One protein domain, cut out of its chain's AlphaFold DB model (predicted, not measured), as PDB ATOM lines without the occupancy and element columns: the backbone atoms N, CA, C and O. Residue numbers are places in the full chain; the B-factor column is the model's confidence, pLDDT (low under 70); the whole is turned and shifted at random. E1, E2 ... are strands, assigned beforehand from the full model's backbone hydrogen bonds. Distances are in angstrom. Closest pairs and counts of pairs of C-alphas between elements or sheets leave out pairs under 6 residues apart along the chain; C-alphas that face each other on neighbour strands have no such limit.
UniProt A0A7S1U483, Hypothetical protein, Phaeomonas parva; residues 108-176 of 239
ATOM      1  N   ARG A 108      37.056  41.596  25.190       92.25
ATOM      2  CA  ARG A 108      36.344  42.825  24.846       92.25
ATOM      3  C   ARG A 108      36.572  43.191  23.396       92.25
ATOM      4  O   ARG A 108      37.629  42.893  22.844       92.25
ATOM      5  N   ALA A 109      35.597  43.856  22.799       93.12
ATOM      6  CA  ALA A 109      35.705  44.436  21.474       93.12
ATOM      7  C   ALA A 109      35.401  45.933  21.541       93.12
ATOM      8  O   ALA A 109      34.491  46.349  22.250       93.12
ATOM      9  N   CYS A 110      36.154  46.749  20.806       92.69
ATOM     10  CA  CYS A 110      35.775  48.139  20.573       92.69
ATOM     11  C   CYS A 110      34.435  48.169  19.842       92.69
ATOM     12  O   CYS A 110      34.319  47.576  18.770       92.69
ATOM     13  N   GLU A 111      33.457  48.885  20.385       92.69
ATOM     14  CA  GLU A 111      32.141  49.017  19.757       92.69
ATOM     15  C   GLU A 111      32.232  49.630  18.352       92.69
ATOM     16  O   GLU A 111      31.567  49.184  17.424       92.69
ATOM     17  N   SER A 112      33.122  50.610  18.169       92.94
ATOM     18  CA  SER A 112      33.225  51.368  16.921       92.94
ATOM     19  C   SER A 112      33.884  50.600  15.772       92.94
ATOM     20  O   SER A 112      33.591  50.876  14.614       92.94
ATOM     21  N   CYS A 113      34.824  49.688  16.053       93.44
ATOM     22  CA  CYS A 113      35.617  49.038  14.996       93.44
ATOM     23  C   CYS A 113      35.902  47.543  15.211       93.44
ATOM     24  O   CYS A 113      36.592  46.930  14.399       93.44
ATOM     25  N   GLY A 114      35.455  46.954  16.319       91.25
ATOM     26  CA  GLY A 114      35.658  45.538  16.635       91.25
ATOM     27  C   GLY A 114      37.069  45.151  17.098       91.25
ATOM     28  O   GLY A 114      37.341  43.960  17.267       91.25
ATOM     29  N   ALA A 115      37.979  46.111  17.321       92.44
ATOM     30  CA  ALA A 115      39.327  45.821  17.819       92.44
ATOM     31  C   ALA A 115      39.268  45.039  19.140       92.44
ATOM     32  O   ALA A 115      38.522  45.410  20.043       92.44
ATOM     33  N   SER A 116      40.037  43.953  19.233       91.94
ATOM     34  CA  SER A 116      39.973  43.021  20.361       91.94
ATOM     35  C   SER A 116      40.920  43.416  21.492       91.94
ATOM     36  O   SER A 116      42.093  43.696  21.260       91.94
ATOM     37  N   TYR A 117      40.410  43.353  22.716       92.94
ATOM     38  CA  TYR A 117      41.122  43.592  23.967       92.94
ATOM     39  C   TYR A 117      40.810  42.477  24.966       92.94
ATOM     40  O   TYR A 117      39.920  41.645  24.756       92.94
ATOM     41  N   ASN A 118      41.540  42.461  26.076       93.44
ATOM     42  CA  ASN A 118      41.286  41.563  27.191       93.44
ATOM     43  C   ASN A 118      41.494  42.308  28.508       93.44
ATOM     44  O   ASN A 118      42.527  42.949  28.667       93.44
ATOM     45  N   VAL A 119      40.544  42.221  29.436       91.69
ATOM     46  CA  VAL A 119      40.595  42.951  30.718       91.69
ATOM     47  C   VAL A 119      41.016  42.082  31.907       91.69
ATOM     48  O   VAL A 119      40.970  42.543  33.040       91.69
ATOM     49  N   THR A 120      41.400  40.829  31.662       93.25
ATOM     50  CA  THR A 120      41.737  39.863  32.711       93.25
ATOM     51  C   THR A 120      43.243  39.648  32.775       93.25
ATOM     52  O   THR A 120      43.852  39.237  31.784       93.25
ATOM     53  N   ASP A 121      43.834  39.833  33.950       94.88
ATOM     54  CA  ASP A 121      45.190  39.387  34.273       94.88
ATOM     55  C   ASP A 121      45.179  37.940  34.789       94.88
ATOM     56  O   ASP A 121      44.280  37.541  35.528       94.88
ATOM     57  N   VAL A 122      46.190  37.150  34.422       95.88
ATOM     58  CA  VAL A 122      46.440  35.821  35.003       95.88
ATOM     59  C   VAL A 122      47.927  35.725  35.336       95.88
ATOM     60  O   VAL A 122      48.754  35.523  34.449       95.88
ATOM     61  N   MET A 123      48.244  35.917  36.619       95.94
ATOM     62  CA  MET A 123      49.612  36.083  37.141       95.94
ATOM     63  C   MET A 123      49.960  35.063  38.245       95.94
ATOM     64  O   MET A 123      50.801  35.314  39.104       95.94
ATOM     65  N   HIS A 124      49.256  33.931  38.279       93.88
ATOM     66  CA  HIS A 124      49.417  32.862  39.270       93.88
ATOM     67  C   HIS A 124      49.717  31.530  38.575       93.88
ATOM     68  O   HIS A 124      49.654  31.449  37.355       93.88
ATOM     69  N   GLY A 125      50.063  30.470  39.315       92.06
ATOM     70  CA  GLY A 125      50.249  29.128  38.729       92.06
ATOM     71  C   GLY A 125      51.348  29.040  37.653       92.06
ATOM     72  O   GLY A 125      51.276  28.206  36.748       92.06
ATOM     73  N   GLY A 126      52.347  29.929  37.714       94.44
ATOM     74  CA  GLY A 126      53.411  30.037  36.710       94.44
ATOM     75  C   GLY A 126      52.991  30.724  35.404       94.44
ATOM     76  O   GLY A 126      53.706  30.610  34.412       94.44
ATOM     77  N   PHE A 127      51.841  31.402  35.383       96.50
ATOM     78  CA  PHE A 127      51.391  32.225  34.264       96.50
ATOM     79  C   PHE A 127      51.814  33.694  34.455       96.50
ATOM     80  O   PHE A 127      51.748  34.218  35.563       96.50
ATOM     81  N   ASP A 128      52.239  34.350  33.371       96.69
ATOM     82  CA  ASP A 128      52.507  35.800  33.268       96.69
ATOM     83  C   ASP A 128      51.728  36.337  32.063       96.69
ATOM     84  O   ASP A 128      52.263  36.584  30.980       96.69
ATOM     85  N   MET A 129      50.409  36.417  32.219       95.25
ATOM     86  CA  MET A 129      49.505  36.855  31.166       95.25
ATOM     87  C   MET A 129      48.764  38.117  31.602       95.25
ATOM     88  O   MET A 129      47.614  38.014  32.053       95.25
ATOM     89  N   PRO A 130      49.357  39.308  31.427       94.31
ATOM     90  CA  PRO A 130      48.661  40.546  31.730       94.31
ATOM     91  C   PRO A 130      47.440  40.749  30.817       94.31
ATOM     92  O   PRO A 130      47.283  40.102  29.771       94.31
ATOM     93  N   ALA A 131      46.560  41.652  31.225       92.69
ATOM     94  CA  ALA A 131      45.464  42.158  30.422       92.69
ATOM     95  C   ALA A 131      45.996  42.825  29.137       92.69
ATOM     96  O   ALA A 131      47.038  43.483  29.121       92.69
ATOM     97  N   ILE A 132      45.256  42.674  28.039       92.56
ATOM     98  CA  ILE A 132      45.547  43.325  26.756       92.56
ATOM     99  C   ILE A 132      44.652  44.556  26.684       92.56
ATOM    100  O   ILE A 132      43.583  44.533  26.070       92.56
ATOM    101  N   LEU A 133      45.064  45.607  27.387       90.56
ATOM    102  CA  LEU A 133      44.292  46.837  27.492       90.56
ATOM    103  C   LEU A 133      44.621  47.812  26.347       90.56
ATOM    104  O   LEU A 133      45.750  47.836  25.853       90.56
ATOM    105  N   PRO A 134      43.663  48.664  25.952       89.56
ATOM    106  CA  PRO A 134      43.925  49.785  25.051       89.56
ATOM    107  C   PRO A 134      44.952  50.763  25.655       89.56
ATOM    108  O   PRO A 134      45.058  50.846  26.880       89.56
ATOM    109  N   PRO A 135      45.704  51.531  24.852       89.19
ATOM    110  CA  PRO A 135      46.667  52.503  25.373       89.19
ATOM    111  C   PRO A 135      45.993  53.605  26.206       89.19
ATOM    112  O   PRO A 135      44.877  54.036  25.897       89.19
ATOM    113  N   VAL A 136      46.698  54.070  27.244       88.62
ATOM    114  CA  VAL A 136      46.306  55.252  28.032       88.62
ATOM    115  C   VAL A 136      46.508  56.534  27.227       88.62
ATOM    116  O   VAL A 136      47.378  56.604  26.357       88.62
ATOM    117  N   VAL A 137      45.675  57.537  27.497       86.38
ATOM    118  CA  VAL A 137      45.709  58.842  26.822       86.38
ATOM    119  C   VAL A 137      46.624  59.794  27.582       86.38
ATOM    120  O   VAL A 137      47.482  60.422  26.971       86.38
ATOM    121  N   ASP A 138      46.488  59.815  28.905       85.56
ATOM    122  CA  ASP A 138      47.349  60.509  29.852       85.56
ATOM    123  C   ASP A 138      47.865  59.505  30.893       85.56
ATOM    124  O   ASP A 138      47.095  58.939  31.668       85.56
ATOM    125  N   ALA A 139      49.177  59.270  30.911       82.62
ATOM    126  CA  ALA A 139      49.808  58.328  31.836       82.62
ATOM    127  C   ALA A 139      49.778  58.793  33.306       82.62
ATOM    128  O   ALA A 139      50.020  57.983  34.198       82.62
ATOM    129  N   SER A 140      49.499  60.076  33.561       81.56
ATOM    130  CA  SER A 140      49.425  60.655  34.906       81.56
ATOM    131  C   SER A 140      48.028  60.577  35.534       81.56
ATOM    132  O   SER A 140      47.891  60.745  36.747       81.56
ATOM    133  N   ALA A 141      46.998  60.276  34.737       78.44
ATOM    134  CA  ALA A 141      45.612  60.201  35.182       78.44
ATOM    135  C   ALA A 141      45.129  58.741  35.333       78.44
ATOM    136  O   ALA A 141      45.517  57.864  34.554       78.44
ATOM    137  N   PRO A 142      44.248  58.442  36.308       74.00
ATOM    138  CA  PRO A 142      43.655  57.116  36.428       74.00
ATOM    139  C   PRO A 142      42.796  56.791  35.195       74.00
ATOM    140  O   PRO A 142      42.190  57.669  34.587       74.00
ATOM    141  N   ALA A 143      42.729  55.509  34.836       76.44
ATOM    142  CA  ALA A 143      41.913  55.005  33.730       76.44
ATOM    143  C   ALA A 143      40.950  53.919  34.239       76.44
ATOM    144  O   ALA A 143      41.166  52.732  33.958       76.44
ATOM    145  N   PRO A 144      39.953  54.284  35.073       75.81
ATOM    146  CA  PRO A 144      39.043  53.317  35.666       75.81
ATOM    147  C   PRO A 144      38.179  52.667  34.583       75.81
ATOM    148  O   PRO A 144      37.659  53.336  33.692       75.81
ATOM    149  N   LEU A 145      38.008  51.353  34.693       78.94
ATOM    150  CA  LEU A 145      37.007  50.619  33.932       78.94
ATOM    151  C   LEU A 145      35.686  50.713  34.697       78.94
ATOM    152  O   LEU A 145      35.604  50.265  35.842       78.94
ATOM    153  N   ARG A 146      34.671  51.331  34.088       83.06
ATOM    154  CA  ARG A 146      33.324  51.440  34.655       83.06
ATOM    155  C   ARG A 146      32.341  50.640  33.819       83.06
ATOM    156  O   ARG A 146      32.485  50.549  32.605       83.06
ATOM    157  N   LYS A 147      31.338  50.081  34.487       83.38
ATOM    158  CA  LYS A 147      30.205  49.427  33.841       83.38
ATOM    159  C   LYS A 147      29.080  50.431  33.673       83.38
ATOM    160  O   LYS A 147      28.696  51.073  34.648       83.38
ATOM    161  N   GLU A 148      28.553  50.541  32.464       82.88
ATOM    162  CA  GLU A 148      27.426  51.414  32.148       82.88
ATOM    163  C   GLU A 148      26.336  50.631  31.417       82.88
ATOM    164  O   GLU A 148      26.619  49.733  30.622       82.88
ATOM    165  N   ALA A 149      25.075  50.959  31.699       82.62
ATOM    166  CA  ALA A 149      23.936  50.389  30.995       82.62
ATOM    167  C   ALA A 149      23.655  51.200  29.723       82.62
ATOM    168  O   ALA A 149      23.415  52.406  29.792       82.62
ATOM    169  N   GLN A 150      23.642  50.540  28.568       76.06
ATOM    170  CA  GLN A 150      23.194  51.140  27.315       76.06
ATOM    171  C   GLN A 150      21.658  51.152  27.204       76.06
ATOM    172  O   GLN A 150      20.976  50.332  27.835       76.06
ATOM    173  N   PRO A 151      21.084  52.034  26.358       73.62
ATOM    174  CA  PRO A 151      19.684  51.936  25.957       73.62
ATOM    175  C   PRO A 151      19.368  50.520  25.452       73.62
ATOM    176  O   PRO A 151      20.013  50.028  24.531       73.62
ATOM    177  N   GLY A 152      18.396  49.847  26.075       74.44
ATOM    178  CA  GLY A 152      18.093  48.432  25.807       74.44
ATOM    179  C   GLY A 152      18.663  47.438  26.830       74.44
ATOM    180  O   GLY A 152      18.417  46.244  26.703       74.44
ATOM    181  N   GLY A 153      19.365  47.912  27.868       72.56
ATOM    182  CA  GLY A 153      19.729  47.120  29.052       72.56
ATOM    183  C   GLY A 153      21.030  46.320  28.947       72.56
ATOM    184  O   GLY A 153      21.374  45.609  29.887       72.56
ATOM    185  N   ALA A 154      21.768  46.431  27.838       75.62
ATOM    186  CA  ALA A 154      23.080  45.805  27.699       75.62
ATOM    187  C   ALA A 154      24.128  46.536  28.559       75.62
ATOM    188  O   ALA A 154      24.224  47.762  28.519       75.62
ATOM    189  N   GLU A 155      24.922  45.787  29.323       81.69
ATOM    190  CA  GLU A 155      26.022  46.336  30.121       81.69
ATOM    191  C   GLU A 155      27.308  46.393  29.285       81.69
ATOM    192  O   GLU A 155      27.729  45.387  28.701       81.69
ATOM    193  N   VAL A 156      27.942  47.565  29.237       82.38
ATOM    194  CA  VAL A 156      29.208  47.803  28.530       82.38
ATOM    195  C   VAL A 156      30.286  48.286  29.485       82.38
ATOM    196  O   VAL A 156      29.992  48.885  30.519       82.38
ATOM    197  N   ASP A 157      31.544  48.040  29.126       82.62
ATOM    198  CA  ASP A 157      32.679  48.596  29.852       82.62
ATOM    199  C   ASP A 157      33.104  49.905  29.170       82.62
ATOM    200  O   ASP A 157      33.574  49.906  28.030       82.62
ATOM    201  N   VAL A 158      32.950  51.026  29.870       79.75
ATOM    202  CA  VAL A 158      33.455  52.336  29.451       79.75
ATOM    203  C   VAL A 158      34.781  52.568  30.157       79.75
ATOM    204  O   VAL A 158      34.864  52.519  31.388       79.75
ATOM    205  N   ILE A 159      35.842  52.787  29.377       79.12
ATOM    206  CA  ILE A 159      37.163  53.081  29.934       79.12
ATOM    207  C   ILE A 159      37.526  54.531  29.647       79.12
ATOM    208  O   ILE A 159      37.855  54.906  28.516       79.12
ATOM    209  N   GLU A 160      37.493  55.341  30.700       75.50
ATOM    210  CA  GLU A 160      37.995  56.711  30.669       75.50
ATOM    211  C   GLU A 160      39.521  56.711  30.495       75.50
ATOM    212  O   GLU A 160      40.215  55.772  30.891       75.50
ATOM    213  N   ASN A 161      40.055  57.775  29.889       83.06
ATOM    214  CA  ASN A 161      41.498  57.964  29.711       83.06
ATOM    215  C   ASN A 161      42.207  56.825  28.931       83.06
ATOM    216  O   ASN A 161      43.418  56.620  29.042       83.06
ATOM    217  N   ARG A 162      41.469  56.086  28.092       88.94
ATOM    218  CA  ARG A 162      42.015  55.156  27.087       88.94
ATOM    219  C   ARG A 162      41.420  55.432  25.712       88.94
ATOM    220  O   ARG A 162      40.332  55.989  25.598       88.94
ATOM    221  N   ARG A 163      42.141  55.043  24.658       92.56
ATOM    222  CA  ARG A 163      41.662  55.114  23.266       92.56
ATOM    223  C   ARG A 163      41.819  53.789  22.555       92.56
ATOM    224  O   ARG A 163      42.739  53.032  22.859       92.56
ATOM    225  N   CYS A 164      40.964  53.528  21.573       93.38
ATOM    226  CA  CYS A 164      41.146  52.361  20.720       93.38
ATOM    227  C   CYS A 164      42.485  52.460  19.965       93.38
ATOM    228  O   CYS A 164      42.740  53.459  19.294       93.38
ATOM    229  N   SER A 165      43.323  51.424  20.030       92.44
ATOM    230  CA  SER A 165      44.587  51.353  19.286       92.44
ATOM    231  C   SER A 165      44.396  51.262  17.771       92.44
ATOM    232  O   SER A 165      45.321  51.584  17.035       92.44
ATOM    233  N   ALA A 166      43.214  50.843  17.302       93.00
ATOM    234  CA  ALA A 166      42.916  50.689  15.879       93.00
ATOM    235  C   ALA A 166      42.221  51.914  15.262       93.00
ATOM    236  O   ALA A 166      42.639  52.373  14.206       93.00
ATOM    237  N   CYS A 167      41.166  52.440  15.894       94.56
ATOM    238  CA  CYS A 167      40.363  53.541  15.333       94.56
ATOM    239  C   CYS A 167      40.445  54.858  16.119       94.56
ATOM    240  O   CYS A 167      39.860  55.849  15.697       94.56
ATOM    241  N   GLY A 168      41.119  54.883  17.273       92.88
ATOM    242  CA  GLY A 168      41.258  56.089  18.094       92.88
ATOM    243  C   GLY A 168      40.022  56.505  18.903       92.88
ATOM    244  O   GLY A 168      40.090  57.538  19.557       92.88
ATOM    245  N   ALA A 169      38.930  55.728  18.901       90.56
ATOM    246  CA  ALA A 169      37.674  56.080  19.579       90.56
ATOM    247  C   ALA A 169      37.852  56.503  21.054       90.56
ATOM    248  O   ALA A 169      38.565  55.829  21.810       90.56
ATOM    249  N   GLN A 170      37.172  57.601  21.423       86.31
ATOM    250  CA  GLN A 170      37.104  58.220  22.753       86.31
ATOM    251  C   GLN A 170      35.736  58.918  22.967       86.31
ATOM    252  O   GLN A 170      35.321  59.659  22.075       86.31
ATOM    253  N   PRO A 171      35.059  58.746  24.125       83.12
ATOM    254  CA  PRO A 171      35.365  57.759  25.162       83.12
ATOM    255  C   PRO A 171      35.341  56.340  24.584       83.12
ATOM    256  O   PRO A 171      34.627  56.052  23.623       83.12
ATOM    257  N   LEU A 172      36.190  55.459  25.114       88.19
ATOM    258  CA  LEU A 172      36.296  54.107  24.591       88.19
ATOM    259  C   LEU A 172      35.214  53.219  25.206       88.19
ATOM    260  O   LEU A 172      35.286  52.876  26.386       88.19
ATOM    261  N   VAL A 173      34.263  52.809  24.368       90.44
ATOM    262  CA  VAL A 173      33.233  51.827  24.714       90.44
ATOM    263  C   VAL A 173      33.685  50.437  24.277       90.44
ATOM    264  O   VAL A 173      34.016  50.197  23.108       90.44
ATOM    265  N   LEU A 174      33.720  49.521  25.239       90.69
ATOM    266  CA  LEU A 174      34.053  48.123  25.040       90.69
ATOM    267  C   LEU A 174      32.835  47.239  25.294       90.69
ATOM    268  O   LEU A 174      32.234  47.255  26.368       90.69
ATOM    269  N   THR A 175      32.524  46.397  24.319       90.62
ATOM    270  CA  THR A 175      31.435  45.427  24.394       90.62
ATOM    271  C   THR A 175      31.975  44.019  24.615       90.62
ATOM    272  O   THR A 175      33.128  43.696  24.298       90.62
ATOM    273  N   ARG A 176      31.132  43.159  25.189       86.69
ATOM    274  CA  ARG A 176      31.348  41.708  25.226       86.69
ATOM    275  C   ARG A 176      30.624  41.069  24.055       86.69
ATOM    276  O   ARG A 176      29.626  41.599  23.568       86.69
TER     277      ARG A 176
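Overview. This is residues 108 to 176 of the 239 residues of the protein "Hypothetical protein" of Phaeomonas parva (UniProt A0A7S1U483). Little regular structure is here: a small, strongly twisted sheet of five short strands, with a long loop, residues 119 to 144, reaching out and returning. The antiparallel order is E2, E1, E5, E4, E3; E3, E4, E5 form a meander, each the antiparallel neighbour of the one before. Of 69 printed residues, 20 are in named elements, E1 to E5 along the chain, all strand. The whole is only just compact, close to loose: radius of gyration of the C-alphas 12.8 A, spans 41 by 28 by 21 A.

Arrangement. Start at inner strand E5, residues 172 to 175. Its antiparallel neighbours are E4, residues 155 to 159 (N 174 to O 157, 2.8 A), and E1, residues 108 to 110 (N 109 to O 175, 2.9 A). Edge strands are E2, residues 116 to 118 (N 117 to O 108 of E1, 2.8 A), and E3, residues 145 to 149 (N 158 of E4 to O 146, 2.8 A).

Along the chain. Find C-alpha 108 at (36.344, 42.825, 24.846), where E1 begins; E5 ends at C-alpha 175, (31.435, 45.427, 24.394). E3 measures 13.4 A, E4 13.0 A.

Size, cuts and confidence. The farthest C-alphas, Gly 126 and Pro 151, are 41.6 A apart. Links E2 to E3 and E4 to E5 are long. The printed part has no cut; no printed residue is under 70 in pLDDT.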